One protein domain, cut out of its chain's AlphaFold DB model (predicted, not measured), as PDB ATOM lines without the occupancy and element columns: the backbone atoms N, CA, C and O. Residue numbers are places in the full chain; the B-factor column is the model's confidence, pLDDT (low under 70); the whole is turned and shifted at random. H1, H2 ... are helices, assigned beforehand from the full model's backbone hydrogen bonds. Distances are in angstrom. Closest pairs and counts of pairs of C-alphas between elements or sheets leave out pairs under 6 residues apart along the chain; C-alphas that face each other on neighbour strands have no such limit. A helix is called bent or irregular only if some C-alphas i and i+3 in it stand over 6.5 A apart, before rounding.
ATOM      1  N   PRO A 205      82.595  14.108 227.258       46.72
ATOM      2  CA  PRO A 205      83.501  13.518 226.286       46.72
ATOM      3  C   PRO A 205      82.754  12.493 225.446       46.72
ATOM      4  O   PRO A 205      82.883  12.521 224.231       46.72
ATOM      5  N   GLU A 206      81.876  11.700 226.062       49.56
ATOM      6  CA  GLU A 206      81.039  10.718 225.378       49.56
ATOM      7  C   GLU A 206      80.173  11.349 224.289       49.56
ATOM      8  O   GLU A 206      80.086  10.802 223.198       49.56
ATOM      9  N   ARG A 207      79.584  12.532 224.503       53.94
ATOM     10  CA  ARG A 207      78.836  13.230 223.440       53.94
ATOM     11  C   ARG A 207      79.706  13.797 222.327       53.94
ATOM     12  O   ARG A 207      79.266  13.798 221.177       53.94
ATOM     13  N   ILE A 208      80.882  14.340 222.643       49.97
ATOM     14  CA  ILE A 208      81.810  14.840 221.614       49.97
ATOM     15  C   ILE A 208      82.367  13.663 220.809       49.97
ATOM     16  O   ILE A 208      82.455  13.754 219.585       49.97
ATOM     17  N   PHE A 209      82.673  12.553 221.478       56.56
ATOM     18  CA  PHE A 209      83.138  11.313 220.872       56.56
ATOM     19  C   PHE A 209      82.051  10.650 220.052       56.56
ATOM     20  O   PHE A 209      82.299  10.402 218.885       56.56
ATOM     21  N   ALA A 210      80.834  10.497 220.566       62.06
ATOM     22  CA  ALA A 210      79.716   9.956 219.801       62.06
ATOM     23  C   ALA A 210      79.429  10.800 218.552       62.06
ATOM     24  O   ALA A 210      79.222  10.250 217.479       62.06
ATOM     25  N   ALA A 211      79.477  12.135 218.650       57.94
ATOM     26  CA  ALA A 211      79.285  13.009 217.492       57.94
ATOM     27  C   ALA A 211      80.439  12.912 216.478       57.94
ATOM     28  O   ALA A 211      80.205  12.981 215.271       57.94
ATOM     29  N   ALA A 212      81.681  12.773 216.949       56.56
ATOM     30  CA  ALA A 212      82.835  12.545 216.091       56.56
ATOM     31  C   ALA A 212      82.746  11.169 215.422       56.56
ATOM     32  O   ALA A 212      82.755  11.104 214.198       56.56
ATOM     33  N   GLU A 213      82.586  10.096 216.194       63.22
ATOM     34  CA  GLU A 213      82.396   8.720 215.732       63.22
ATOM     35  C   GLU A 213      81.247   8.617 214.730       63.22
ATOM     36  O   GLU A 213      81.459   8.076 213.653       63.22
ATOM     37  N   GLU A 214      80.081   9.207 215.005       66.62
ATOM     38  CA  GLU A 214      78.943   9.256 214.076       66.62
ATOM     39  C   GLU A 214      79.304   9.992 212.776       66.62
ATOM     40  O   GLU A 214      78.983   9.529 211.682       66.62
ATOM     41  N   ALA A 215      80.032  11.111 212.854       58.25
ATOM     42  CA  ALA A 215      80.445  11.864 211.670       58.25
ATOM     43  C   ALA A 215      81.503  11.133 210.823       58.25
ATOM     44  O   ALA A 215      81.564  11.319 209.596       58.25
ATOM     45  N   VAL A 216      82.353  10.312 211.454       57.25
ATOM     46  CA  VAL A 216      83.375   9.513 210.760       57.25
ATOM     47  C   VAL A 216      82.915   8.090 210.446       57.25
ATOM     48  O   VAL A 216      83.555   7.427 209.616       57.25
ATOM     49  N   ALA A 217      81.798   7.630 211.009       63.09
ATOM     50  CA  ALA A 217      81.150   6.378 210.653       63.09
ATOM     51  C   ALA A 217      80.883   6.378 209.144       63.09
ATOM     52  O   ALA A 217      80.474   7.373 208.541       63.09
ATOM     53  N   ASN A 218      81.246   5.282 208.481       55.06
ATOM     54  CA  ASN A 218      80.923   5.128 207.071       55.06
ATOM     55  C   ASN A 218      79.541   4.483 207.003       55.06
ATOM     56  O   ASN A 218      79.392   3.374 207.498       55.06
ATOM     57  N   ASP A 219      78.606   5.069 206.255       50.44
ATOM     58  CA  ASP A 219      77.343   4.392 205.899       50.44
ATOM     59  C   ASP A 219      77.564   3.027 205.201       50.44
ATOM     60  O   ASP A 219      76.642   2.229 205.076       50.44
ATOM     61  N   ASN A 220      78.795   2.751 204.744       55.12
ATOM     62  CA  ASN A 220      79.193   1.534 204.035       55.12
ATOM     63  C   ASN A 220      80.251   0.674 204.762       55.12
ATOM     64  O   ASN A 220      80.785  -0.237 204.132       55.12
ATOM     65  N   SER A 221      80.645   0.966 206.011       59.56
ATOM     66  CA  SER A 221      81.590   0.084 206.723       59.56
ATOM     67  C   SER A 221      80.870  -1.176 207.180       59.56
ATOM     68  O   SER A 221      79.803  -1.091 207.784       59.56
ATOM     69  N   VAL A 222      81.450  -2.338 206.885       66.19
ATOM     70  CA  VAL A 222      80.930  -3.617 207.367       66.19
ATOM     71  C   VAL A 222      81.139  -3.676 208.877       66.19
ATOM     72  O   VAL A 222      82.258  -3.522 209.361       66.19
ATOM     73  N   ASP A 223      80.057  -3.892 209.619       73.44
ATOM     74  CA  ASP A 223      80.133  -4.233 211.035       73.44
ATOM     75  C   ASP A 223      80.602  -5.689 211.150       73.44
ATOM     76  O   ASP A 223      79.810  -6.635 211.065       73.44
ATOM     77  N   TYR A 224      81.916  -5.859 211.291       74.44
ATOM     78  CA  TYR A 224      82.560  -7.164 211.412       74.44
ATOM     79  C   TYR A 224      82.259  -7.865 212.744       74.44
ATOM     80  O   TYR A 224      82.440  -9.080 212.830       74.44
ATOM     81  N   LYS A 225      81.745  -7.140 213.750       69.62
ATOM     82  CA  LYS A 225      81.319  -7.704 215.036       69.62
ATOM     83  C   LYS A 225      79.994  -8.453 214.890       69.62
ATOM     84  O   LYS A 225      79.847  -9.551 215.420       69.62
ATOM     85  N   ASN A 226      79.049  -7.890 214.133       66.25
ATOM     86  CA  ASN A 226      77.681  -8.418 214.054       66.25
ATOM     87  C   ASN A 226      77.314  -9.079 212.713       66.25
ATOM     88  O   ASN A 226      76.385  -9.885 212.666       66.25
ATOM     89  N   THR A 227      78.020  -8.772 211.621       63.94
ATOM     90  CA  THR A 227      77.679  -9.247 210.264       63.94
ATOM     91  C   THR A 227      78.920  -9.492 209.397       63.94
ATOM     92  O   THR A 227      79.149  -8.789 208.408       63.94
ATOM     93  N   PRO A 228      79.731 -10.520 209.708       63.72
ATOM     94  CA  PRO A 228      80.820 -10.929 208.832       63.72
ATOM     95  C   PRO A 228      80.234 -11.518 207.535       63.72
ATOM     96  O   PRO A 228      79.768 -12.655 207.497       63.72
ATOM     97  N   ASN A 229      80.232 -10.736 206.451       74.25
ATOM     98  CA  ASN A 229      79.786 -11.160 205.115       74.25
ATOM     99  C   ASN A 229      80.832 -12.072 204.439       74.25
ATOM    100  O   ASN A 229      81.335 -11.768 203.355       74.25
ATOM    101  N   ARG A 230      81.189 -13.181 205.095       87.00
ATOM    102  CA  ARG A 230      82.183 -14.139 204.598       87.00
ATOM    103  C   ARG A 230      81.650 -14.913 203.387       87.00
ATOM    104  O   ARG A 230      80.477 -15.297 203.376       87.00
ATOM    105  N   PRO A 231      82.500 -15.212 202.391       91.31
ATOM    106  CA  PRO A 231      82.221 -16.279 201.440       91.31
ATOM    107  C   PRO A 231      82.056 -17.621 202.166       91.31
ATOM    108  O   PRO A 231      82.575 -17.817 203.266       91.31
ATOM    109  N   ASP A 232      81.368 -18.570 201.534       90.44
ATOM    110  CA  ASP A 232      81.329 -19.940 202.041       90.44
ATOM    111  C   ASP A 232      82.746 -20.546 201.961       90.44
ATOM    112  O   ASP A 232      83.536 -20.228 201.061       90.44
ATOM    113  N   LEU A 233      83.098 -21.456 202.868       89.50
ATOM    114  CA  LEU A 233      84.373 -22.184 202.802       89.50
ATOM    115  C   LEU A 233      84.506 -22.944 201.474       89.50
ATOM    116  O   LEU A 233      85.609 -23.098 200.938       89.50
ATOM    117  N   ALA A 234      83.372 -23.365 200.906       90.31
ATOM    118  CA  ALA A 234      83.288 -23.994 199.595       90.31
ATOM    119  C   ALA A 234      83.496 -23.025 198.411       90.31
ATOM    120  O   ALA A 234      83.744 -23.497 197.304       90.31
ATOM    121  N   SER A 235      83.429 -21.703 198.614       94.19
ATOM    122  CA  SER A 235      83.604 -20.703 197.550       94.19
ATOM    123  C   SER A 235      84.984 -20.772 196.890       94.19
ATOM    124  O   SER A 235      85.964 -21.257 197.470       94.19
ATOM    125  N   GLU A 236      85.068 -20.274 195.658       94.25
ATOM    126  CA  GLU A 236      86.292 -20.311 194.860       94.25
ATOM    127  C   GLU A 236      87.378 -19.398 195.449       94.25
ATOM    128  O   GLU A 236      87.097 -18.434 196.166       94.25
ATOM    129  N   LEU A 237      88.647 -19.671 195.121       93.31
ATOM    130  CA  LEU A 237      89.788 -18.858 195.573       93.31
ATOM    131  C   LEU A 237      89.609 -17.366 195.234       93.31
ATOM    132  O   LEU A 237      89.954 -16.505 196.037       93.31
ATOM    133  N   VAL A 238      89.040 -17.068 194.064       94.81
ATOM    134  CA  VAL A 238      88.804 -15.696 193.585       94.81
ATOM    135  C   VAL A 238      87.823 -14.935 194.484       94.81
ATOM    136  O   VAL A 238      88.004 -13.738 194.704       94.81
ATOM    137  N   ASP A 239      86.816 -15.611 195.043       94.25
ATOM    138  CA  ASP A 239      85.840 -14.980 195.939       94.25
ATOM    139  C   ASP A 239      86.493 -14.588 197.269       94.25
ATOM    140  O   ASP A 239      86.288 -13.480 197.766       94.25
ATOM    141  N   TRP A 240      87.355 -15.460 197.801       93.62
ATOM    142  CA  TRP A 240      88.145 -15.193 199.006       93.62
ATOM    143  C   TRP A 240      89.190 -14.092 198.796       93.62
ATOM    144  O   TRP A 240      89.352 -13.232 199.661       93.62
ATOM    145  N   GLN A 241      89.839 -14.047 197.629       93.12
ATOM    146  CA  GLN A 241      90.747 -12.952 197.263       93.12
ATOM    147  C   GLN A 241      90.013 -11.609 197.191       93.12
ATOM    148  O   GLN A 241      90.491 -10.614 197.732       93.12
ATOM    149  N   LYS A 242      88.819 -11.582 196.588       92.94
ATOM    150  CA  LYS A 242      87.985 -10.377 196.526       92.94
ATOM    151  C   LYS A 242      87.515  -9.933 197.913       92.94
ATOM    152  O   LYS A 242      87.507  -8.737 198.194       92.94
ATOM    153  N   TYR A 243      87.140 -10.874 198.780       92.38
ATOM    154  CA  TYR A 243      86.790 -10.579 200.171       92.38
ATOM    155  C   TYR A 243      87.978  -9.971 200.931       92.38
ATOM    156  O   TYR A 243      87.837  -8.926 201.562       92.38
ATOM    157  N   LEU A 244      89.176 -10.543 200.779       91.31
ATOM    158  CA  LEU A 244      90.406 -10.017 201.371       91.31
ATOM    159  C   LEU A 244      90.746  -8.596 200.880       91.31
ATOM    160  O   LEU A 244      91.180  -7.761 201.672       91.31
ATOM    161  N   GLU A 245      90.532  -8.282 199.599       89.75
ATOM    162  CA  GLU A 245      90.712  -6.919 199.068       89.75
ATOM    163  C   GLU A 245      89.774  -5.894 199.724       89.75
ATOM    164  O   GLU A 245      90.189  -4.752 199.964       89.75
ATOM    165  N   VAL A 246      88.530  -6.292 200.014       89.06
ATOM    166  CA  VAL A 246      87.548  -5.462 200.729       89.06
ATOM    167  C   VAL A 246      87.990  -5.258 202.175       89.06
ATOM    168  O   VAL A 246      88.131  -4.110 202.593       89.06
ATOM    169  N   ILE A 247      88.328  -6.331 202.896       90.06
ATOM    170  CA  ILE A 247      88.791  -6.244 204.289       90.06
ATOM    171  C   ILE A 247      90.044  -5.371 204.407       90.06
ATOM    172  O   ILE A 247      90.116  -4.505 205.270       90.06
ATOM    173  N   ASN A 248      91.025  -5.537 203.516       90.00
ATOM    174  CA  ASN A 248      92.235  -4.709 203.521       90.00
ATOM    175  C   ASN A 248      91.920  -3.222 203.273       90.00
ATOM    176  O   ASN A 248      92.605  -2.342 203.799       90.00
ATOM    177  N   ALA A 249      90.900  -2.923 202.462       86.25
ATOM    178  CA  ALA A 249      90.440  -1.555 202.249       86.25
ATOM    179  C   ALA A 249      89.758  -0.982 203.498       86.25
ATOM    180  O   ALA A 249      90.030   0.167 203.851       86.25
ATOM    181  N   ASP A 250      88.918  -1.780 204.156       86.75
ATOM    182  CA  ASP A 250      88.223  -1.403 205.385       86.75
ATOM    183  C   ASP A 250      89.204  -1.203 206.539       86.75
ATOM    184  O   ASP A 250      89.117  -0.192 207.230       86.75
ATOM    185  N   LEU A 251      90.201  -2.081 206.681       88.50
ATOM    186  CA  LEU A 251      91.263  -1.955 207.676       88.50
ATOM    187  C   LEU A 251      92.052  -0.657 207.493       88.50
ATOM    188  O   LEU A 251      92.199   0.115 208.438       88.50
ATOM    189  N   ALA A 252      92.514  -0.374 206.269       83.88
ATOM    190  CA  ALA A 252      93.223   0.870 205.966       83.88
ATOM    191  C   ALA A 252      92.364   2.108 206.271       83.88
ATOM    192  O   ALA A 252      92.858   3.098 206.809       83.88
ATOM    193  N   ASN A 253      91.075   2.051 205.936       82.62
ATOM    194  CA  ASN A 253      90.137   3.134 206.186       82.62
ATOM    195  C   ASN A 253      89.904   3.347 207.690       82.62
ATOM    196  O   ASN A 253      90.032   4.471 208.167       82.62
ATOM    197  N   GLN A 254      89.626   2.278 208.441       84.75
ATOM    198  CA  GLN A 254      89.365   2.346 209.879       84.75
ATOM    199  C   GLN A 254      90.582   2.865 210.638       84.75
ATOM    200  O   GLN A 254      90.472   3.808 211.414       84.75
ATOM    201  N   VAL A 255      91.764   2.331 210.339       85.00
ATOM    202  CA  VAL A 255      93.023   2.763 210.950       85.00
ATOM    203  C   VAL A 255      93.318   4.238 210.654       85.00
ATOM    204  O   VAL A 255      93.711   4.974 211.558       85.00
ATOM    205  N   GLY A 256      93.081   4.697 209.419       76.75
ATOM    206  CA  GLY A 256      93.211   6.111 209.059       76.75
ATOM    207  C   GLY A 256      92.234   7.012 209.822       76.75
ATOM    208  O   GLY A 256      92.617   8.094 210.261       76.75
ATOM    209  N   LYS A 257      90.991   6.563 210.036       76.75
ATOM    210  CA  LYS A 257      89.995   7.299 210.829       76.75
ATOM    211  C   LYS A 257      90.363   7.367 212.303       76.75
ATOM    212  O   LYS A 257      90.329   8.459 212.854       76.75
ATOM    213  N   VAL A 258      90.739   6.246 212.920       79.25
ATOM    214  CA  VAL A 258      91.155   6.214 214.332       79.25
ATOM    215  C   VAL A 258      92.313   7.186 214.536       79.25
ATOM    216  O   VAL A 258      92.246   8.045 215.411       79.25
ATOM    217  N   ALA A 259      93.329   7.127 213.670       77.50
ATOM    218  CA  ALA A 259      94.442   8.066 213.688       77.50
ATOM    219  C   ALA A 259      93.957   9.523 213.573       77.50
ATOM    220  O   ALA A 259      94.351  10.361 214.373       77.50
ATOM    221  N   ALA A 260      93.044   9.821 212.644       72.12
ATOM    222  CA  ALA A 260      92.522  11.172 212.450       72.12
ATOM    223  C   ALA A 260      91.738  11.712 213.649       72.12
ATOM    224  O   ALA A 260      91.947  12.862 214.035       72.12
ATOM    225  N   ILE A 261      90.846  10.906 214.229       70.56
ATOM    226  CA  ILE A 261      90.050  11.318 215.386       70.56
ATOM    227  C   ILE A 261      90.970  11.519 216.584       70.56
ATOM    228  O   ILE A 261      90.881  12.551 217.245       70.56
ATOM    229  N   THR A 262      91.905  10.589 216.809       70.19
ATOM    230  CA  THR A 262      92.887  10.713 217.887       70.19
ATOM    231  C   THR A 262      93.669  12.017 217.712       70.19
ATOM    232  O   THR A 262      93.729  12.801 218.651       70.19
ATOM    233  N   THR A 263      94.174  12.328 216.507       69.75
ATOM    234  CA  THR A 263      94.948  13.560 216.260       69.75
ATOM    235  C   THR A 263      94.128  14.842 216.409       69.75
ATOM    236  O   THR A 263      94.675  15.871 216.791       69.75
ATOM    237  N   VAL A 264      92.828  14.822 216.103       60.47
ATOM    238  CA  VAL A 264      91.966  16.011 216.234       60.47
ATOM    239  C   VAL A 264      91.480  16.218 217.669       60.47
ATOM    240  O   VAL A 264      91.358  17.363 218.099       60.47
ATOM    241  N   LEU A 265      91.185  15.142 218.404       61.16
ATOM    242  CA  LEU A 265      90.565  15.219 219.730       61.16
ATOM    243  C   LEU A 265      91.556  15.143 220.892       61.16
ATOM    244  O   LEU A 265      91.287  15.754 221.925       61.16
ATOM    245  N   GLY A 266      92.697  14.467 220.738       58.59
ATOM    246  CA  GLY A 266      93.750  14.441 221.762       58.59
ATOM    247  C   GLY A 266      94.188  15.837 222.229       58.59
ATOM    248  O   GLY A 266      94.192  16.073 223.435       58.59
ATOM    249  N   PRO A 267      94.390  16.809 221.317       52.03
ATOM    250  CA  PRO A 267      94.710  18.201 221.665       52.03
ATOM    251  C   PRO A 267      93.645  18.942 222.482       52.03
ATOM    252  O   PRO A 267      93.876  20.032 222.990       52.03
ATOM    253  N   ILE A 268      92.424  18.412 222.543       50.94
ATOM    254  CA  ILE A 268      91.258  19.106 223.107       50.94
ATOM    255  C   ILE A 268      90.815  18.453 224.412       50.94
ATOM    256  O   ILE A 268      90.329  19.139 225.309       50.94
ATOM    257  N   GLY A 269      90.954  17.131 224.506       48.31
ATOM    258  CA  GLY A 269      90.488  16.332 225.633       48.31
ATOM    259  C   GLY A 269      91.586  15.855 226.583       48.31
ATOM    260  O   GLY A 269      91.241  15.137 227.518       48.31
ATOM    261  N   THR A 270      92.856  16.230 226.372       50.78
ATOM    262  CA  THR A 270      94.071  15.638 226.988       50.78
ATOM    263  C   THR A 270      94.400  14.225 226.477       50.78
ATOM    264  O   THR A 270      93.595  13.590 225.789       50.78
ATOM    265  N   THR A 271      95.575  13.698 226.842       53.31
ATOM    266  CA  THR A 271      96.029  12.334 226.495       53.31
ATOM    267  C   THR A 271      95.103  11.217 226.940       53.31
ATOM    268  O   THR A 271      95.029  10.172 226.283       53.31
ATOM    269  N   TYR A 272      94.392  11.423 228.046       53.91
ATOM    270  CA  TYR A 272      93.482  10.442 228.627       53.91
ATOM    271  C   TYR A 272      92.256  10.238 227.743       53.91
ATOM    272  O   TYR A 272      91.893   9.107 227.427       53.91
ATOM    273  N   SER A 273      91.689  11.336 227.244       54.34
ATOM    274  CA  SER A 273      90.580  11.320 226.291       54.34
ATOM    275  C   SER A 273      90.948  10.616 224.991       54.34
ATOM    276  O   SER A 273      90.193   9.772 224.512       54.34
ATOM    277  N   SER A 274      92.124  10.918 224.426       56.75
ATOM    278  CA  SER A 274      92.598  10.217 223.228       56.75
ATOM    279  C   SER A 274      92.841   8.735 223.481       56.75
ATOM    280  O   SER A 274      92.578   7.923 222.600       56.75
ATOM    281  N   SER A 275      93.313   8.369 224.673       59.56
ATOM    282  CA  SER A 275      93.607   6.977 225.010       59.56
ATOM    283  C   SER A 275      92.349   6.151 225.254       59.56
ATOM    284  O   SER A 275      92.236   5.051 224.718       59.56
ATOM    285  N   ALA A 276      91.374   6.704 225.978       60.88
ATOM    286  CA  ALA A 276      90.066   6.090 226.177       60.88
ATOM    287  C   ALA A 276      89.343   5.873 224.837       60.88
ATOM    288  O   ALA A 276      88.839   4.783 224.562       60.88
ATOM    289  N   LEU A 277      89.374   6.876 223.956       61.94
ATOM    290  CA  LEU A 277      88.840   6.753 222.605       61.94
ATOM    291  C   LEU A 277      89.593   5.687 221.794       61.94
ATOM    292  O   LEU A 277      88.974   4.841 221.149       61.94
ATOM    293  N   ALA A 278      90.927   5.704 221.836       65.75
ATOM    294  CA  ALA A 278      91.740   4.719 221.141       65.75
ATOM    295  C   ALA A 278      91.404   3.292 221.598       65.75
ATOM    296  O   ALA A 278      91.324   2.416 220.744       65.75
ATOM    297  N   ASN A 279      91.161   3.050 222.891       68.12
ATOM    298  CA  ASN A 279      90.729   1.739 223.391       68.12
ATOM    299  C   ASN A 279      89.383   1.306 222.810       68.12
ATOM    300  O   ASN A 279      89.254   0.168 222.368       68.12
ATOM    301  N   ASN A 280      88.404   2.211 222.757       66.62
ATOM    302  CA  ASN A 280      87.083   1.890 222.218       66.62
ATOM    303  C   ASN A 280      87.140   1.548 220.727       66.62
ATOM    304  O   ASN A 280      86.523   0.585 220.286       66.62
ATOM    305  N   MET A 281      87.942   2.280 219.952       71.88
ATOM    306  CA  MET A 281      88.042   2.061 218.508       71.88
ATOM    307  C   MET A 281      88.999   0.923 218.107       71.88
ATOM    308  O   MET A 281      88.990   0.458 216.965       71.88
ATOM    309  N   LYS A 282      89.863   0.484 219.026       78.62
ATOM    310  CA  LYS A 282      90.851  -0.585 218.823       78.62
ATOM    311  C   LYS A 282      90.212  -1.960 218.634       78.62
ATOM    312  O   LYS A 282      90.754  -2.767 217.879       78.62
ATOM    313  N   GLU A 283      89.073  -2.213 219.274       82.31
ATOM    314  CA  GLU A 283      88.342  -3.480 219.145       82.31
ATOM    315  C   GLU A 283      87.903  -3.737 217.705       82.31
ATOM    316  O   GLU A 283      88.132  -4.824 217.175       82.31
ATOM    317  N   ASP A 284      87.359  -2.717 217.034       82.19
ATOM    318  CA  ASP A 284      86.958  -2.812 215.628       82.19
ATOM    319  C   ASP A 284      88.145  -3.195 214.741       82.19
ATOM    320  O   ASP A 284      88.035  -4.045 213.857       82.19
ATOM    321  N   VAL A 285      89.318  -2.607 215.000       88.88
ATOM    322  CA  VAL A 285      90.545  -2.928 214.262       88.88
ATOM    323  C   VAL A 285      90.973  -4.375 214.506       88.88
ATOM    324  O   VAL A 285      91.375  -5.050 213.556       88.88
ATOM    325  N   LEU A 286      90.858  -4.880 215.738       90.94
ATOM    326  CA  LEU A 286      91.171  -6.273 216.062       90.94
ATOM    327  C   LEU A 286      90.198  -7.253 215.385       90.94
ATOM    328  O   LEU A 286      90.641  -8.249 214.808       90.94
ATOM    329  N   HIS A 287      88.900  -6.941 215.363       89.62
ATOM    330  CA  HIS A 287      87.897  -7.724 214.639       89.62
ATOM    331  C   HIS A 287      88.177  -7.764 213.127       89.62
ATOM    332  O   HIS A 287      88.101  -8.833 212.515       89.62
ATOM    333  N   ILE A 288      88.559  -6.635 212.521       90.62
ATOM    334  CA  ILE A 288      88.940  -6.572 211.100       90.62
ATOM    335  C   ILE A 288      90.227  -7.376 210.840       90.62
ATOM    336  O   ILE A 288      90.315  -8.105 209.851       90.62
ATOM    337  N   LEU A 289      91.226  -7.280 211.724       92.19
ATOM    338  CA  LEU A 289      92.480  -8.038 211.620       92.19
ATOM    339  C   LEU A 289      92.261  -9.550 211.714       92.19
ATOM    340  O   LEU A 289      92.949 -10.308 211.023       92.19
ATOM    341  N   TYR A 290      91.311  -9.991 212.536       93.94
ATOM    342  CA  TYR A 290      90.920 -11.394 212.595       93.94
ATOM    343  C   TYR A 290      90.327 -11.873 211.264       93.94
ATOM    344  O   TYR A 290      90.810 -12.867 210.720       93.94
ATOM    345  N   GLU A 291      89.365 -11.146 210.677       92.50
ATOM    346  CA  GLU A 291      88.826 -11.490 209.348       92.50
ATOM    347  C   GLU A 291      89.905 -11.531 208.277       92.50
ATOM    348  O   GLU A 291      89.949 -12.446 207.456       92.50
ATOM    349  N   GLN A 292      90.788 -10.533 208.291       93.38
ATOM    350  CA  GLN A 292      91.897 -10.426 207.358       93.38
ATOM    351  C   GLN A 292      92.810 -11.650 207.469       93.38
ATOM    352  O   GLN A 292      93.141 -12.279 206.460       93.38
ATOM    353  N   SER A 293      93.154 -12.032 208.700       94.06
ATOM    354  CA  SER A 293      94.014 -13.175 208.986       94.06
ATOM    355  C   SER A 293      93.352 -14.500 208.605       94.06
ATOM    356  O   SER A 293      94.025 -15.392 208.082       94.06
ATOM    357  N   PHE A 294      92.039 -14.621 208.808       93.81
ATOM    358  CA  PHE A 294      91.258 -15.803 208.447       93.81
ATOM    359  C   PHE A 294      91.117 -15.957 206.927       93.81
ATOM    360  O   PHE A 294      91.414 -17.022 206.379       93.81
ATOM    361  N   ALA A 295      90.767 -14.879 206.221       93.56
ATOM    362  CA  ALA A 295      90.692 -14.862 204.762       93.56
ATOM    363  C   ALA A 295      92.056 -15.161 204.113       93.56
ATOM    364  O   ALA A 295      92.125 -15.902 203.127       93.56
ATOM    365  N   LEU A 296      93.152 -14.643 204.684       93.00
ATOM    366  CA  LEU A 296      94.516 -14.979 204.265       93.00
ATOM    367  C   LEU A 296      94.818 -16.467 204.434       93.00
ATOM    368  O   LEU A 296      95.275 -17.093 203.480       93.00
ATOM    369  N   ALA A 297      94.535 -17.043 205.605       93.25
ATOM    370  CA  ALA A 297      94.798 -18.456 205.874       93.25
ATOM    371  C   ALA A 297      94.034 -19.373 204.898       93.25
ATOM    372  O   ALA A 297      94.602 -20.328 204.364       93.25
ATOM    373  N   ILE A 298      92.775 -19.045 204.583       93.88
ATOM    374  CA  ILE A 298      91.980 -19.776 203.582       93.88
ATOM    375  C   ILE A 298      92.575 -19.626 202.179       93.88
ATOM    376  O   ILE A 298      92.693 -20.613 201.452       93.88
ATOM    377  N   THR A 299      92.962 -18.410 201.791       94.00
ATOM    378  CA  THR A 299      93.564 -18.132 200.478       94.00
ATOM    379  C   THR A 299      94.878 -18.902 200.307       94.00
ATOM    380  O   THR A 299      95.087 -19.530 199.271       94.00
ATOM    381  N   GLU A 300      95.734 -18.914 201.335       92.81
ATOM    382  CA  GLU A 300      97.000 -19.659 201.378       92.81
ATOM    383  C   GLU A 300      96.764 -21.182 201.284       92.81
ATOM    384  O   GLU A 300      97.417 -21.864 200.486       92.81
ATOM    385  N   ALA A 301      95.793 -21.716 202.038       92.69
ATOM    386  CA  ALA A 301      95.443 -23.137 202.022       92.69
ATOM    387  C   ALA A 301      94.863 -23.580 200.669       92.69
ATOM    388  O   ALA A 301      95.317 -24.580 200.106       92.69
ATOM    389  N   LYS A 302      93.924 -22.809 200.100       93.06
ATOM    390  CA  LYS A 302      93.337 -23.076 198.775       93.06
ATOM    391  C   LYS A 302      94.382 -22.981 197.663       93.06
ATOM    392  O   LYS A 302      94.443 -23.872 196.823       93.06
ATOM    393  N   ALA A 303      95.239 -21.958 197.673       92.31
ATOM    394  CA  ALA A 303      96.320 -21.821 196.691       92.31
ATOM    395  C   ALA A 303      97.312 -22.999 196.740       92.31
ATOM    396  O   ALA A 303      97.866 -23.390 195.713       92.31
ATOM    397  N   SER A 304      97.495 -23.589 197.924       92.44
ATOM    398  CA  SER A 304      98.371 -24.743 198.154       92.44
ATOM    399  C   SER A 304      97.659 -26.098 198.023       92.44
ATOM    400  O   SER A 304      98.264 -27.123 198.330       92.44
ATOM    401  N   ASN A 305      96.386 -26.131 197.603       91.31
ATOM    402  CA  ASN A 305      95.538 -27.335 197.571       91.31
ATOM    403  C   ASN A 305      95.545 -28.135 198.892       91.31
ATOM    404  O   ASN A 305      95.526 -29.366 198.889       91.31
ATOM    405  N   THR A 306      95.614 -27.437 200.025       89.50
ATOM    406  CA  THR A 306      95.554 -28.036 201.364       89.50
ATOM    407  C   THR A 306      94.102 -28.134 201.828       89.50
ATOM    408  O   THR A 306      93.281 -27.277 201.501       89.50
ATOM    409  N   GLU A 307      93.774 -29.183 202.582       89.19
ATOM    410  CA  GLU A 307      92.448 -29.354 203.182       89.19
ATOM    411  C   GLU A 307      92.129 -28.209 204.159       89.19
ATOM    412  O   GLU A 307      92.988 -27.779 204.934       89.19
ATOM    413  N   LEU A 308      90.892 -27.706 204.104       90.75
ATOM    414  CA  LEU A 308      90.419 -26.621 204.959       90.75
ATOM    415  C   LEU A 308      89.927 -27.193 206.293       90.75
ATOM    416  O   LEU A 308      88.799 -27.666 206.396       90.75
ATOM    417  N   ASP A 309      90.782 -27.132 207.309       91.19
ATOM    418  CA  ASP A 309      90.439 -27.430 208.702       91.19
ATOM    419  C   ASP A 309      90.084 -26.117 209.414       91.19
ATOM    420  O   ASP A 309      90.967 -25.364 209.828       91.19
ATOM    421  N   GLU A 310      88.789 -25.804 209.490       88.25
ATOM    422  CA  GLU A 310      88.300 -24.521 210.004       88.25
ATOM    423  C   GLU A 310      88.789 -24.206 211.432       88.25
ATOM    424  O   GLU A 310      89.368 -23.132 211.601       88.25
ATOM    425  N   PRO A 311      88.672 -25.094 212.442       90.00
ATOM    426  CA  PRO A 311      89.235 -24.847 213.773       90.00
ATOM    427  C   PRO A 311      90.724 -24.489 213.757       90.00
ATOM    428  O   PRO A 311      91.166 -23.580 214.465       90.00
ATOM    429  N   LYS A 312      91.517 -25.173 212.924       90.62
ATOM    430  CA  LYS A 312      92.949 -24.889 212.786       90.62
ATOM    431  C   LYS A 312      93.198 -23.538 212.115       90.62
ATOM    432  O   LYS A 312      94.081 -22.801 212.550       90.62
ATOM    433  N   LEU A 313      92.425 -23.201 211.083       90.94
ATOM    434  CA  LEU A 313      92.497 -21.909 210.397       90.94
ATOM    435  C   LEU A 313      92.088 -20.757 211.326       90.94
ATOM    436  O   LEU A 313      92.745 -19.719 211.318       90.94
ATOM    437  N   GLN A 314      91.071 -20.946 212.172       90.38
ATOM    438  CA  GLN A 314      90.657 -19.970 213.184       90.38
ATOM    439  C   GLN A 314      91.765 -19.729 214.216       90.38
ATOM    440  O   GLN A 314      92.118 -18.583 214.480       90.38
ATOM    441  N   GLN A 315      92.393 -20.787 214.742       91.00
ATOM    442  CA  GLN A 315      93.528 -20.645 215.665       91.00
ATOM    443  C   GLN A 315      94.722 -19.927 215.021       91.00
ATOM    444  O   GLN A 315      95.352 -19.075 215.647       91.00
ATOM    445  N   GLN A 316      95.027 -20.239 213.757       92.06
ATOM    446  CA  GLN A 316      96.065 -19.536 213.001       92.06
ATOM    447  C   GLN A 316      95.715 -18.060 212.788       92.06
ATOM    448  O   GLN A 316      96.593 -17.203 212.906       92.06
ATOM    449  N   ALA A 317      94.447 -17.760 212.506       92.75
ATOM    450  CA  ALA A 317      93.962 -16.402 212.320       92.75
ATOM    451  C   ALA A 317      94.046 -15.581 213.611       92.75
ATOM    452  O   ALA A 317      94.562 -14.470 213.568       92.75
ATOM    453  N   ILE A 318      93.635 -16.149 214.752       93.56
ATOM    454  CA  ILE A 318      93.781 -15.528 216.078       93.56
ATOM    455  C   ILE A 318      95.251 -15.209 216.345       93.56
ATOM    456  O   ILE A 318      95.594 -14.051 216.560       93.56
ATOM    457  N   ALA A 319      96.146 -16.196 216.233       91.75
ATOM    458  CA  ALA A 319      97.567 -15.989 216.507       91.75
ATOM    459  C   ALA A 319      98.201 -14.919 215.594       91.75
ATOM    460  O   ALA A 319      99.059 -14.146 216.029       91.75
ATOM    461  N   ARG A 320      97.788 -14.855 214.320       92.69
ATOM    462  CA  ARG A 320      98.264 -13.842 213.362       92.69
ATOM    463  C   ARG A 320      97.716 -12.453 213.697       92.69
ATOM    464  O   ARG A 320      98.507 -11.510 213.743       92.69
ATOM    465  N   ALA A 321      96.419 -12.341 213.978       92.31
ATOM    466  CA  ALA A 321      95.760 -11.091 214.343       92.31
ATOM    467  C   ALA A 321      96.310 -10.532 215.660       92.31
ATOM    468  O   ALA A 321      96.729  -9.379 215.705       92.31
ATOM    469  N   GLU A 322      96.434 -11.364 216.696       90.06
ATOM    470  CA  GLU A 322      97.019 -10.965 217.976       90.06
ATOM    471  C   GLU A 322      98.477 -10.535 217.831       90.06
ATOM    472  O   GLU A 322      98.887  -9.550 218.436       90.06
ATOM    473  N   LYS A 323      99.271 -11.198 216.981       88.31
ATOM    474  CA  LYS A 323     100.642 -10.752 216.697       88.31
ATOM    475  C   LYS A 323     100.670  -9.392 215.991       88.31
ATOM    476  O   LYS A 323     101.509  -8.556 216.326       88.31
ATOM    477  N   MET A 324      99.786  -9.166 215.017       87.56
ATOM    478  CA  MET A 324      99.666  -7.889 214.295       87.56
ATOM    479  C   MET A 324      99.088  -6.764 215.162       87.56
ATOM    480  O   MET A 324      99.322  -5.589 214.877       87.56
ATOM    481  N   PHE A 325      98.354  -7.106 216.217       89.69
ATOM    482  CA  PHE A 325      97.707  -6.150 217.101       89.69
ATOM    483  C   PHE A 325      98.530  -5.856 218.366       89.69
ATOM    484  O   PHE A 325      98.825  -4.696 218.637       89.69
ATOM    485  N   ASN A 326      98.971  -6.884 219.094       85.12
ATOM    486  CA  ASN A 326      99.671  -6.785 220.384       85.12
ATOM    487  C   ASN A 326     101.196  -6.964 220.301       85.12
ATOM    488  O   ASN A 326     101.876  -6.848 221.316       85.12
ATOM    489  N   GLY A 327     101.759  -7.308 219.138       80.06
ATOM    490  CA  GLY A 327     103.209  -7.472 219.008       80.06
ATOM    491  C   GLY A 327     103.985  -6.157 219.209       80.06
ATOM    492  O   GLY A 327     103.396  -5.079 219.174       80.06
ATOM    493  N   PRO A 328     105.328  -6.194 219.300       70.19
ATOM    494  CA  PRO A 328     106.140  -4.980 219.472       70.19
ATOM    495  C   PRO A 328     106.021  -3.949 218.338       70.19
ATOM    496  O   PRO A 328     106.292  -2.762 218.519       70.19
ATOM    497  N   ARG A 329     105.602  -4.414 217.155       76.25
ATOM    498  CA  ARG A 329     105.245  -3.613 215.970       76.25
ATOM    499  C   ARG A 329     103.741  -3.672 215.680       76.25
ATOM    500  O   ARG A 329     103.325  -3.506 214.539       76.25
ATOM    501  N   GLY A 330     102.941  -4.001 216.686       83.88
ATOM    502  CA  GLY A 330     101.507  -4.190 216.571       83.88
ATOM    503  C   GLY A 330     100.727  -2.879 216.599       83.88
ATOM    504  O   GLY A 330     101.254  -1.826 216.964       83.88
ATOM    505  N   TYR A 331      99.455  -2.946 216.209       86.69
ATOM    506  CA  TYR A 331      98.567  -1.784 216.180       86.69
ATOM    507  C   TYR A 331      98.373  -1.135 217.555       86.69
ATOM    508  O   TYR A 331      98.314   0.088 217.656       86.69
ATOM    509  N   SER A 332      98.307  -1.928 218.627       82.06
ATOM    510  CA  SER A 332      98.159  -1.383 219.975       82.06
ATOM    511  C   SER A 332      99.374  -0.534 220.357       82.06
ATOM    512  O   SER A 332      99.194   0.598 220.797       82.06
ATOM    513  N   SER A 333     100.590  -1.009 220.067       76.69
ATOM    514  CA  SER A 333     101.852  -0.277 220.263       76.69
ATOM    515  C   SER A 333     101.940   0.993 219.413       76.69
ATOM    516  O   SER A 333     102.390   2.039 219.891       76.69
ATOM    517  N   LEU A 334     101.449   0.939 218.169       79.56
ATOM    518  CA  LEU A 334     101.277   2.127 217.333       79.56
ATOM    519  C   LEU A 334     100.364   3.136 218.031       79.56
ATOM    520  O   LEU A 334     100.761   4.272 218.241       79.56
ATOM    521  N   MET A 335      99.162   2.728 218.422       78.56
ATOM    522  CA  MET A 335      98.176   3.621 219.026       78.56
ATOM    523  C   MET A 335      98.596   4.163 220.391       78.56
ATOM    524  O   MET A 335      98.246   5.296 220.705       78.56
ATOM    525  N   LEU A 336      99.358   3.397 221.178       73.75
ATOM    526  CA  LEU A 336     100.022   3.892 222.386       73.75
ATOM    527  C   LEU A 336     100.945   5.058 222.035       73.75
ATOM    528  O   LEU A 336     100.819   6.143 222.591       73.75
ATOM    529  N   THR A 337     101.796   4.852 221.030       71.25
ATOM    530  CA  THR A 337     102.731   5.869 220.537       71.25
ATOM    531  C   THR A 337     102.012   7.075 219.945       71.25
ATOM    532  O   THR A 337     102.446   8.201 220.140       71.25
ATOM    533  N   LEU A 338     100.909   6.874 219.224       73.44
ATOM    534  CA  LEU A 338     100.127   7.971 218.662       73.44
ATOM    535  C   LEU A 338      99.427   8.760 219.764       73.44
ATOM    536  O   LEU A 338      99.531   9.974 219.775       73.44
ATOM    537  N   SER A 339      98.776   8.093 220.717       67.44
ATOM    538  CA  SER A 339      98.109   8.766 221.843       67.44
ATOM    539  C   SER A 339      99.101   9.580 222.680       67.44
ATOM    540  O   SER A 339      98.761  10.665 223.134       67.44
ATOM    541  N   ALA A 340     100.331   9.081 222.810       59.81
ATOM    542  CA  ALA A 340     101.475   9.762 223.407       59.81
ATOM    543  C   ALA A 340     101.968  10.959 222.562       59.81
ATOM    544  O   ALA A 340     102.110  12.074 223.046       59.81
ATOM    545  N   ASN A 341     102.135  10.776 221.252       56.19
ATOM    546  CA  ASN A 341     102.686  11.795 220.353       56.19
ATOM    547  C   ASN A 341     101.672  12.860 219.874       56.19
ATOM    548  O   ASN A 341     102.027  13.873 219.266       56.19
ATOM    549  N   ILE A 342     100.380  12.651 220.117       52.94
ATOM    550  CA  ILE A 342      99.317  13.602 219.763       52.94
ATOM    551  C   ILE A 342      99.294  14.822 220.707       52.94
ATOM    552  O   ILE A 342      98.683  15.839 220.382       52.94
ATOM    553  N   GLN A 343     100.072  14.782 221.797       49.75
ATOM    554  CA  GLN A 343     100.372  15.919 222.683       49.75
ATOM    555  C   GLN A 343     101.139  17.062 222.012       49.75
ATOM    556  O   GLN A 343     101.149  18.177 222.519       49.75
ATOM    557  N   GLY A 344     101.670  16.847 220.801       39.50
ATOM    558  CA  GLY A 344     102.249  17.906 219.974       39.50
ATOM    559  C   GLY A 344     101.291  19.059 219.620       39.50
ATOM    560  O   GLY A 344     101.717  20.008 218.961       39.50
ATOM    561  N   ALA A 345     100.018  19.006 220.031       31.20
ATOM    562  CA  ALA A 345      99.051  20.067 219.832       31.20
ATOM    563  C   ALA A 345      98.229  20.415 221.090       31.20
ATOM    564  O   ALA A 345      97.551  19.579 221.666       31.20
ATOM    565  N   PHE A 346      98.230  21.719 221.387       35.31
ATOM    566  CA  PHE A 346      97.264  22.513 222.161       35.31
ATOM    567  C   PHE A 346      97.162  22.337 223.696       35.31
ATOM    568  O   PHE A 346      96.379  21.558 224.217       35.31
ATOM    569  N   ALA A 347      97.862  23.220 224.420       32.06
ATOM    570  CA  ALA A 347      97.384  24.294 225.322       32.06
ATOM    571  C   ALA A 347      96.188  24.129 226.299       32.06
ATOM    572  O   ALA A 347      95.849  25.114 226.960       32.06
ATOM    573  N   ILE A 348      95.552  22.971 226.477       31.45
ATOM    574  CA  ILE A 348      94.627  22.766 227.608       31.45
ATOM    575  C   ILE A 348      94.851  21.376 228.201       31.45
ATOM    576  O   ILE A 348      94.288  20.391 227.737       31.45
ATOM    577  N   GLY A 349      95.657  21.327 229.265       38.00
ATOM    578  CA  GLY A 349      95.730  20.188 230.180       38.00
ATOM    579  C   GLY A 349      97.073  19.463 230.262       38.00
ATOM    580  O   GLY A 349      97.211  18.641 231.159       38.00
ATOM    581  N   ASP A 350      98.056  19.771 229.403       51.62
ATOM    582  CA  ASP A 350      99.394  19.164 229.497       51.62
ATOM    583  C   ASP A 350     100.366  20.060 230.292       51.62
ATOM    584  O   ASP A 350     100.624  21.196 229.871       51.62
ATOM    585  N   PRO A 351     100.887  19.610 231.452       56.56
ATOM    586  CA  PRO A 351     101.720  20.441 232.312       56.56
ATOM    587  C   PRO A 351     102.948  21.082 231.636       56.56
ATOM    588  O   PRO A 351     103.116  22.288 231.829       56.56
ATOM    589  N   PRO A 352     103.771  20.386 230.820       62.19
ATOM    590  CA  PRO A 352     104.960  20.971 230.186       62.19
ATOM    591  C   PRO A 352     104.637  22.134 229.248       62.19
ATOM    592  O   PRO A 352     105.312  23.154 229.301       62.19
ATOM    593  N   GLU A 353     103.566  22.035 228.459       58.41
ATOM    594  CA  GLU A 353     103.134  23.113 227.556       58.41
ATOM    595  C   GLU A 353     102.627  24.335 228.314       58.41
ATOM    596  O   GLU A 353     102.851  25.473 227.909       58.41
ATOM    597  N   ILE A 354     101.940  24.115 229.437       55.66
ATOM    598  CA  ILE A 354     101.503  25.207 230.306       55.66
ATOM    599  C   ILE A 354     102.724  25.872 230.957       55.66
ATOM    600  O   ILE A 354     102.771  27.098 231.027       55.66
ATOM    601  N   TYR A 355     103.728  25.098 231.382       62.62
ATOM    602  CA  TYR A 355     105.003  25.629 231.874       62.62
ATOM    603  C   TYR A 355     105.739  26.437 230.807       62.62
ATOM    604  O   TYR A 355     106.094  27.588 231.055       62.62
ATOM    605  N   PHE A 356     105.911  25.875 229.612       64.88
ATOM    606  CA  PHE A 356     106.514  26.550 228.467       64.88
ATOM    607  C   PHE A 356     105.766  27.853 228.142       64.88
ATOM    608  O   PHE A 356     106.376  28.917 228.027       64.88
ATOM    609  N   ALA A 357     104.431  27.809 228.095       58.00
ATOM    610  CA  ALA A 357     103.601  28.988 227.889       58.00
ATOM    611  C   ALA A 357     103.815  30.042 228.973       58.00
ATOM    612  O   ALA A 357     103.945  31.215 228.651       58.00
ATOM    613  N   LEU A 358     103.884  29.669 230.249       58.00
ATOM    614  CA  LEU A 358     104.103  30.628 231.334       58.00
ATOM    615  C   LEU A 358     105.517  31.222 231.308       58.00
ATOM    616  O   LEU A 358     105.665  32.418 231.562       58.00
ATOM    617  N   ASN A 359     106.521  30.424 230.940       61.34
ATOM    618  CA  ASN A 359     107.915  30.854 230.827       61.34
ATOM    619  C   ASN A 359     108.147  31.806 229.641       61.34
ATOM    620  O   ASN A 359     109.017  32.672 229.717       61.34
ATOM    621  N   HIS A 360     107.355  31.684 228.566       60.00
ATOM    622  CA  HIS A 360     107.582  32.404 227.302       60.00
ATOM    623  C   HIS A 360     106.427  33.318 226.851       60.00
ATOM    624  O   HIS A 360     106.569  34.050 225.867       60.00
ATOM    625  N   ALA A 361     105.295  33.352 227.565       53.38
ATOM    626  CA  ALA A 361     104.118  34.156 227.198       53.38
ATOM    627  C   ALA A 361     104.405  35.658 227.148       53.38
ATOM    628  O   ALA A 361     103.786  36.371 226.363       53.38
ATOM    629  N   SER A 362     105.336  36.163 227.955       48.84
ATOM    630  CA  SER A 362     105.710  37.579 227.935       48.84
ATOM    631  C   SER A 362     106.562  37.976 226.725       48.84
ATOM    632  O   SER A 362     106.719  39.171 226.477       48.84
ATOM    633  N   SER A 363     107.122  37.005 225.998       49.34
ATOM    634  CA  SER A 363     108.250  37.220 225.087       49.34
ATOM    635  C   SER A 363     107.812  37.527 223.651       49.34
ATOM    636  O   SER A 363     108.308  38.491 223.077       49.34
ATOM    637  N   ASN A 364     106.865  36.770 223.072       55.41
ATOM    638  CA  ASN A 364     106.309  37.022 221.731       55.41
ATOM    639  C   ASN A 364     105.124  36.075 221.411       55.41
ATOM    640  O   ASN A 364     105.318  34.921 221.038       55.41
ATOM    641  N   HIS A 365     103.872  36.548 221.497       50.94
ATOM    642  CA  HIS A 365     102.684  35.690 221.286       50.94
ATOM    643  C   HIS A 365     102.595  35.075 219.877       50.94
ATOM    644  O   HIS A 365     101.913  34.067 219.684       50.94
ATOM    645  N   LYS A 366     103.221  35.711 218.877       51.38
ATOM    646  CA  LYS A 366     103.195  35.244 217.489       51.38
ATOM    647  C   LYS A 366     104.103  34.025 217.309       51.38
ATOM    648  O   LYS A 366     103.644  33.026 216.772       51.38
ATOM    649  N   GLU A 367     105.331  34.094 217.812       52.22
ATOM    650  CA  GLU A 367     106.295  32.983 217.757       52.22
ATOM    651  C   GLU A 367     105.796  31.770 218.543       52.22
ATOM    652  O   GLU A 367     105.906  30.642 218.074       52.22
ATOM    653  N   PHE A 368     105.151  32.007 219.687       51.16
ATOM    654  CA  PHE A 368     104.468  30.965 220.447       51.16
ATOM    655  C   PHE A 368     103.408  30.243 219.592       51.16
ATOM    656  O   PHE A 368     103.433  29.024 219.447       51.16
ATOM    657  N   ALA A 369     102.508  30.991 218.940       51.50
ATOM    658  CA  ALA A 369     101.484  30.407 218.071       51.50
ATOM    659  C   ALA A 369     102.069  29.650 216.860       51.50
ATOM    660  O   ALA A 369     101.506  28.639 216.434       51.50
ATOM    661  N   GLU A 370     103.187  30.127 216.309       50.00
ATOM    662  CA  GLU A 370     103.900  29.490 215.195       50.00
ATOM    663  C   GLU A 370     104.571  28.174 215.617       50.00
ATOM    664  O   GLU A 370     104.401  27.163 214.931       50.00
ATOM    665  N   ALA A 371     105.241  28.148 216.774       49.81
ATOM    666  CA  ALA A 371     105.830  26.942 217.354       49.81
ATOM    667  C   ALA A 371     104.777  25.840 217.578       49.81
ATOM    668  O   ALA A 371     104.985  24.684 217.202       49.81
ATOM    669  N   HIS A 372     103.593  26.201 218.081       54.41
ATOM    670  CA  HIS A 372     102.492  25.246 218.251       54.41
ATOM    671  C   HIS A 372     101.917  24.730 216.933       54.41
ATOM    672  O   HIS A 372     101.607  23.544 216.809       54.41
ATOM    673  N   ALA A 373     101.757  25.601 215.932       51.78
ATOM    674  CA  ALA A 373     101.279  25.180 214.618       51.78
ATOM    675  C   ALA A 373     102.257  24.193 213.958       51.78
ATOM    676  O   ALA A 373     101.827  23.235 213.307       51.78
ATOM    677  N   LEU A 374     103.561  24.400 214.162       50.38
ATOM    678  CA  LEU A 374     104.606  23.488 213.719       50.38
ATOM    679  C   LEU A 374     104.536  22.141 214.459       50.38
ATOM    680  O   LEU A 374     104.568  21.102 213.802       50.38
ATOM    681  N   GLY A 375     104.366  22.150 215.786       52.97
ATOM    682  CA  GLY A 375     104.196  20.937 216.598       52.97
ATOM    683  C   GLY A 375     103.036  20.052 216.123       52.97
ATOM    684  O   GLY A 375     103.224  18.856 215.888       52.97
ATOM    685  N   LEU A 376     101.867  20.650 215.855       55.38
ATOM    686  CA  LEU A 376     100.709  19.941 215.291       55.38
ATOM    687  C   LEU A 376     101.037  19.332 213.922       55.38
ATOM    688  O   LEU A 376     100.742  18.164 213.671       55.38
ATOM    689  N   ALA A 377     101.637  20.116 213.024       53.88
ATOM    690  CA  ALA A 377     101.971  19.647 211.683       53.88
ATOM    691  C   ALA A 377     102.963  18.471 211.716       53.88
ATOM    692  O   ALA A 377     102.819  17.523 210.937       53.88
ATOM    693  N   ILE A 378     103.940  18.506 212.629       53.59
ATOM    694  CA  ILE A 378     104.882  17.406 212.861       53.59
ATOM    695  C   ILE A 378     104.141  16.179 213.399       53.59
ATOM    696  O   ILE A 378     104.311  15.092 212.846       53.59
ATOM    697  N   SER A 379     103.279  16.341 214.408       61.16
ATOM    698  CA  SER A 379     102.498  15.240 214.991       61.16
ATOM    699  C   SER A 379     101.572  14.572 213.963       61.16
ATOM    700  O   SER A 379     101.492  13.345 213.888       61.16
ATOM    701  N   GLU A 380     100.939  15.348 213.078       61.56
ATOM    702  CA  GLU A 380     100.108  14.835 211.981       61.56
ATOM    703  C   GLU A 380     100.905  14.054 210.946       61.56
ATOM    704  O   GLU A 380     100.519  12.952 210.544       61.56
ATOM    705  N   ALA A 381     102.028  14.624 210.511       56.44
ATOM    706  CA  ALA A 381     102.896  13.981 209.542       56.44
ATOM    707  C   ALA A 381     103.493  12.689 210.113       56.44
ATOM    708  O   ALA A 381     103.593  11.682 209.412       56.44
ATOM    709  N   TYR A 382     103.842  12.702 211.397       63.44
ATOM    710  CA  TYR A 382     104.328  11.540 212.117       63.44
ATOM    711  C   TYR A 382     103.244  10.468 212.269       63.44
ATOM    712  O   TYR A 382     103.481   9.302 211.953       63.44
ATOM    713  N   THR A 383     102.035  10.865 212.669       70.12
ATOM    714  CA  THR A 383     100.880   9.970 212.792       70.12
ATOM    715  C   THR A 383     100.594   9.272 211.467       70.12
ATOM    716  O   THR A 383     100.548   8.044 211.399       70.12
ATOM    717  N   SER A 384     100.516  10.043 210.381       65.00
ATOM    718  CA  SER A 384     100.331   9.506 209.033       65.00
ATOM    719  C   SER A 384     101.451   8.535 208.636       65.00
ATOM    720  O   SER A 384     101.181   7.512 207.998       65.00
ATOM    721  N   ALA A 385     102.702   8.829 208.993       62.19
ATOM    722  CA  ALA A 385     103.854   8.001 208.650       62.19
ATOM    723  C   ALA A 385     103.858   6.667 209.389       62.19
ATOM    724  O   ALA A 385     103.998   5.623 208.753       62.19
ATOM    725  N   LEU A 386     103.659   6.685 210.707       68.88
ATOM    726  CA  LEU A 386     103.631   5.460 211.492       68.88
ATOM    727  C   LEU A 386     102.452   4.567 211.112       68.88
ATOM    728  O   LEU A 386     102.627   3.361 210.933       68.88
ATOM    729  N   THR A 387     101.273   5.158 210.916       71.69
ATOM    730  CA  THR A 387     100.098   4.443 210.418       71.69
ATOM    731  C   THR A 387     100.370   3.804 209.055       71.69
ATOM    732  O   THR A 387     100.047   2.635 208.840       71.69
ATOM    733  N   SER A 388     101.015   4.535 208.142       66.38
ATOM    734  CA  SER A 388     101.385   4.009 206.823       66.38
ATOM    735  C   SER A 388     102.414   2.880 206.917       66.38
ATOM    736  O   SER A 388     102.275   1.866 206.233       66.38
ATOM    737  N   GLY A 389     103.424   3.030 207.779       64.44
ATOM    738  CA  GLY A 389     104.448   2.016 208.022       64.44
ATOM    739  C   GLY A 389     103.865   0.731 208.609       64.44
ATOM    740  O   GLY A 389     104.195  -0.364 208.150       64.44
ATOM    741  N   TRP A 390     102.936   0.850 209.559       80.56
ATOM    742  CA  TRP A 390     102.228  -0.298 210.118       80.56
ATOM    743  C   TRP A 390     101.393  -1.026 209.054       80.56
ATOM    744  O   TRP A 390     101.539  -2.238 208.898       80.56
ATOM    745  N   LEU A 391     100.606  -0.309 208.243       74.00
ATOM    746  CA  LEU A 391      99.812  -0.919 207.163       74.00
ATOM    747  C   LEU A 391     100.679  -1.659 206.140       74.00
ATOM    748  O   LEU A 391     100.348  -2.775 205.734       74.00
ATOM    749  N   LEU A 392     101.828  -1.094 205.773       68.19
ATOM    750  CA  LEU A 392     102.779  -1.765 204.888       68.19
ATOM    751  C   LEU A 392     103.354  -3.034 205.513       68.19
ATOM    752  O   LEU A 392     103.489  -4.040 204.818       68.19
ATOM    753  N   SER A 393     103.619  -3.029 206.824       71.38
ATOM    754  CA  SER A 393     104.053  -4.234 207.542       71.38
ATOM    755  C   SER A 393     103.002  -5.356 207.520       71.38
ATOM    756  O   SER A 393     103.354  -6.531 207.607       71.38
ATOM    757  N   THR A 394     101.725  -5.005 207.324       71.50
ATOM    758  CA  THR A 394     100.618  -5.957 207.122       71.50
ATOM    759  C   THR A 394     100.348  -6.302 205.649       71.50
ATOM    760  O   THR A 394      99.435  -7.072 205.357       71.50
ATOM    761  N   GLY A 395     101.133  -5.762 204.709       71.00
ATOM    762  CA  GLY A 395     100.953  -5.969 203.267       71.00
ATOM    763  C   GLY A 395      99.822  -5.142 202.640       71.00
ATOM    764  O   GLY A 395      99.370  -5.453 201.539       71.00
ATOM    765  N   ILE A 396      99.355  -4.092 203.322       77.44
ATOM    766  CA  ILE A 396      98.224  -3.258 202.904       77.44
ATOM    767  C   ILE A 396      98.733  -1.943 202.309       77.44
ATOM    768  O   ILE A 396      99.664  -1.324 202.817       77.44
ATOM    769  N   ASN A 397      98.098  -1.491 201.222       72.88
ATOM    770  CA  ASN A 397      98.453  -0.232 200.572       72.88
ATOM    771  C   ASN A 397      98.050   0.982 201.444       72.88
ATOM    772  O   ASN A 397      96.849   1.209 201.644       72.88
ATOM    773  N   PRO A 398      99.008   1.816 201.889       64.81
ATOM    774  CA  PRO A 398      98.747   2.924 202.805       64.81
ATOM    775  C   PRO A 398      97.993   4.102 202.168       64.81
ATOM    776  O   PRO A 398      97.427   4.922 202.887       64.81
ATOM    777  N   LEU A 399      97.913   4.202 200.831       61.22
ATOM    778  CA  LEU A 399      97.245   5.325 200.152       61.22
ATOM    779  C   LEU A 399      95.768   5.476 200.554       61.22
ATOM    780  O   LEU A 399      95.262   6.596 200.657       61.22
ATOM    781  N   LYS A 400      95.076   4.357 200.807       62.81
ATOM    782  CA  LYS A 400      93.679   4.372 201.270       62.81
ATOM    783  C   LYS A 400      93.558   4.950 202.681       62.81
ATOM    784  O   LYS A 400      92.639   5.727 202.930       62.81
ATOM    785  N   ALA A 401      94.511   4.641 203.559       59.72
ATOM    786  CA  ALA A 401      94.551   5.182 204.911       59.72
ATOM    787  C   ALA A 401      94.879   6.673 204.932       59.72
ATOM    788  O   ALA A 401      94.243   7.404 205.675       59.72
ATOM    789  N   GLY A 402      95.781   7.153 204.069       56.03
ATOM    790  CA  GLY A 402      96.061   8.590 203.952       56.03
ATOM    791  C   GLY A 402      94.829   9.406 203.536       56.03
ATOM    792  O   GLY A 402      94.548  10.455 204.110       56.03
ATOM    793  N   SER A 403      94.039   8.899 202.580       57.44
ATOM    794  CA  SER A 403      92.768   9.526 202.182       57.44
ATOM    795  C   SER A 403      91.736   9.515 203.318       57.44
ATOM    796  O   SER A 403      91.103  10.535 203.600       57.44
ATOM    797  N   ALA A 404      91.597   8.375 204.004       63.53
ATOM    798  CA  ALA A 404      90.710   8.225 205.155       63.53
ATOM    799  C   ALA A 404      91.122   9.114 206.334       63.53
ATOM    800  O   ALA A 404      90.257   9.709 206.966       63.53
ATOM    801  N   PHE A 405      92.425   9.260 206.578       63.59
ATOM    802  CA  PHE A 405      92.989  10.126 207.605       63.59
ATOM    803  C   PHE A 405      92.627  11.588 207.343       63.59
ATOM    804  O   PHE A 405      91.975  12.221 208.166       63.59
ATOM    805  N   ILE A 406      92.934  12.109 206.150       56.81
ATOM    806  CA  ILE A 406      92.617  13.499 205.787       56.81
ATOM    807  C   ILE A 406      91.103  13.754 205.856       56.81
ATOM    808  O   ILE A 406      90.660  14.732 206.457       56.81
ATOM    809  N   SER A 407      90.296  12.869 205.263       58.84
ATOM    810  CA  SER A 407      88.829  12.972 205.288       58.84
ATOM    811  C   SER A 407      88.275  12.911 206.716       58.84
ATOM    812  O   SER A 407      87.422  13.716 207.094       58.84
ATOM    813  N   GLY A 408      88.804  11.996 207.530       61.25
ATOM    814  CA  GLY A 408      88.446  11.827 208.930       61.25
ATOM    815  C   GLY A 408      88.766  13.058 209.764       61.25
ATOM    816  O   GLY A 408      87.937  13.466 210.573       61.25
ATOM    817  N   GLN A 409      89.900  13.719 209.515       61.88
ATOM    818  CA  GLN A 409      90.257  14.949 210.217       61.88
ATOM    819  C   GLN A 409      89.249  16.067 209.935       61.88
ATOM    820  O   GLN A 409      88.765  16.700 210.870       61.88
ATOM    821  N   TYR A 410      88.891  16.290 208.664       55.47
ATOM    822  CA  TYR A 410      87.896  17.305 208.300       55.47
ATOM    823  C   TYR A 410      86.533  17.027 208.938       55.47
ATOM    824  O   TYR A 410      85.942  17.936 209.518       55.47
ATOM    825  N   LYS A 411      86.063  15.777 208.876       57.06
ATOM    826  CA  LYS A 411      84.785  15.361 209.472       57.06
ATOM    827  C   LYS A 411      84.774  15.515 210.992       57.06
ATOM    828  O   LYS A 411      83.812  16.035 211.544       57.06
ATOM    829  N   THR A 412      85.859  15.121 211.656       59.31
ATOM    830  CA  THR A 412      85.999  15.258 213.114       59.31
ATOM    831  C   THR A 412      86.014  16.729 213.523       59.31
ATOM    832  O   THR A 412      85.313  17.118 214.454       59.31
ATOM    833  N   LEU A 413      86.755  17.576 212.798       56.12
ATOM    834  CA  LEU A 413      86.785  19.022 213.033       56.12
ATOM    835  C   LEU A 413      85.414  19.671 212.815       56.12
ATOM    836  O   LEU A 413      85.018  20.546 213.584       56.12
ATOM    837  N   GLU A 414      84.681  19.249 211.785       52.41
ATOM    838  CA  GLU A 414      83.323  19.721 211.521       52.41
ATOM    839  C   GLU A 414      82.359  19.309 212.644       52.41
ATOM    840  O   GLU A 414      81.647  20.162 213.178       52.41
ATOM    841  N   ALA A 415      82.378  18.040 213.057       55.50
ATOM    842  CA  ALA A 415      81.551  17.517 214.145       55.50
ATOM    843  C   ALA A 415      81.833  18.224 215.476       55.50
ATOM    844  O   ALA A 415      80.913  18.612 216.205       55.50
ATOM    845  N   LEU A 416      83.111  18.470 215.765       54.34
ATOM    846  CA  LEU A 416      83.545  19.250 216.912       54.34
ATOM    847  C   LEU A 416      83.027  20.692 216.831       54.34
ATOM    848  O   LEU A 416      82.434  21.188 217.788       54.34
ATOM    849  N   ALA A 417      83.203  21.370 215.692       51.94
ATOM    850  CA  ALA A 417      82.733  22.740 215.503       51.94
ATOM    851  C   ALA A 417      81.207  22.851 215.672       51.94
ATOM    852  O   ALA A 417      80.719  23.780 216.320       51.94
ATOM    853  N   GLN A 418      80.451  21.884 215.145       52.09
ATOM    854  CA  GLN A 418      78.997  21.797 215.308       52.09
ATOM    855  C   GLN A 418      78.596  21.540 216.768       52.09
ATOM    856  O   GLN A 418      77.645  22.150 217.262       52.09
ATOM    857  N   SER A 419      79.331  20.681 217.476       51.88
ATOM    858  CA  SER A 419      79.099  20.378 218.894       51.88
ATOM    859  C   SER A 419      79.377  21.591 219.786       51.88
ATOM    860  O   SER A 419      78.549  21.936 220.628       51.88
ATOM    861  N   LEU A 420      80.467  22.320 219.533       48.34
ATOM    862  CA  LEU A 420      80.825  23.556 220.242       48.34
ATOM    863  C   LEU A 420      79.917  24.748 219.889       48.34
ATOM    864  O   LEU A 420      79.797  25.697 220.670       48.34
ATOM    865  N   ALA A 421      79.250  24.723 218.732       42.31
ATOM    866  CA  ALA A 421      78.262  25.731 218.348       42.31
ATOM    867  C   ALA A 421      76.935  25.599 219.123       42.31
ATOM    868  O   ALA A 421      76.178  26.575 219.210       42.31
ATOM    869  N   LYS A 422      76.647  24.433 219.724       50.28
ATOM    870  CA  LYS A 422      75.462  24.227 220.570       50.28
ATOM    871  C   LYS A 422      75.634  24.986 221.894       50.28
ATOM    872  O   LYS A 422      76.616  24.824 222.614       50.28
TER     873      LYS A 422
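What this domain is: This is residues 205 to 422 of the 869 residues of an uncharacterized protein of Candidatus Peregrinibacteria bacterium CG11_big_fil_rev_8_21_14_0_20_41_10 (UniProt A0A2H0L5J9). The domain is a long bundle of helices built round H2, which folds back on itself, its arms H2a and H2b side by side. H3 and then H4 follow along this pair, H6 runs back beside H4, H7 crosses H2a, H1 packs on H7, and H5 lies at one far end. The printed part has 218 residues with seven named helices, H1 to H7, and no named strand: all helix. It is compact, with a radius of gyration of the C-alphas of 19.9 A, and only just elongated, spanning 72 by 36 by 25 A.

Where its parts are: H1, residues 205 to 216, begins at C-alpha 205, (83.501, 13.518, 226.286). H2, residues 237 to 303, was assigned as one helix by its hydrogen bonds but is bent: C-alphas 268 and 271 are 8.9 A apart. Its arms are H2a, residues 237 to 268, 46.9 A, and H2b, residues 271 to 303, 45.3 A. H3 is residues 310 to 326, H4 331 to 344, H5 351 to 360, H6 365 to 393, 42.2 A, and H7 399 to 421, 33.3 A, ending at C-alpha 421, (78.262, 25.731, 218.348).

How they stand to each other: H2a and H2b touch, closest at C-alphas 266 and 274, 4.6 A, opposite ways at a shallow tilt of 11 degrees. H2b and H3 form a helical hairpin, closest at C-alphas 293 and 317, 4.6 A. H3 and H4 touch only at the corner, closest at C-alphas 325 and 331, 4.5 A. H4 and H6 touch, closest at C-alphas 344 and 375, 4.9 A. H7 touches residues 249 to 264 of H2a, closest at C-alphas 405 and 256, 4.3 A, and touches H1, closest at C-alphas 412 and 212, 5.1 A. H5 is close to but not clearly touching H6, closest at C-alphas 360 and 368, 7.7 A. Every O i to N i+4 pair is within hydrogen-bond range in H1, H3, H5, H6 and H7; H2a has 26 of 28, H2b 26 of 29, H4 8 of 10.

The domain as a whole: The two C-alphas farthest apart, Glu 307 and Ser 362, are 72.6 A apart. The printed part has no cut, and the link H1 to H2 is long. Its mean pLDDT is 70.2; 115 residues are under 70, among them 339 to 382 and 398 to 422.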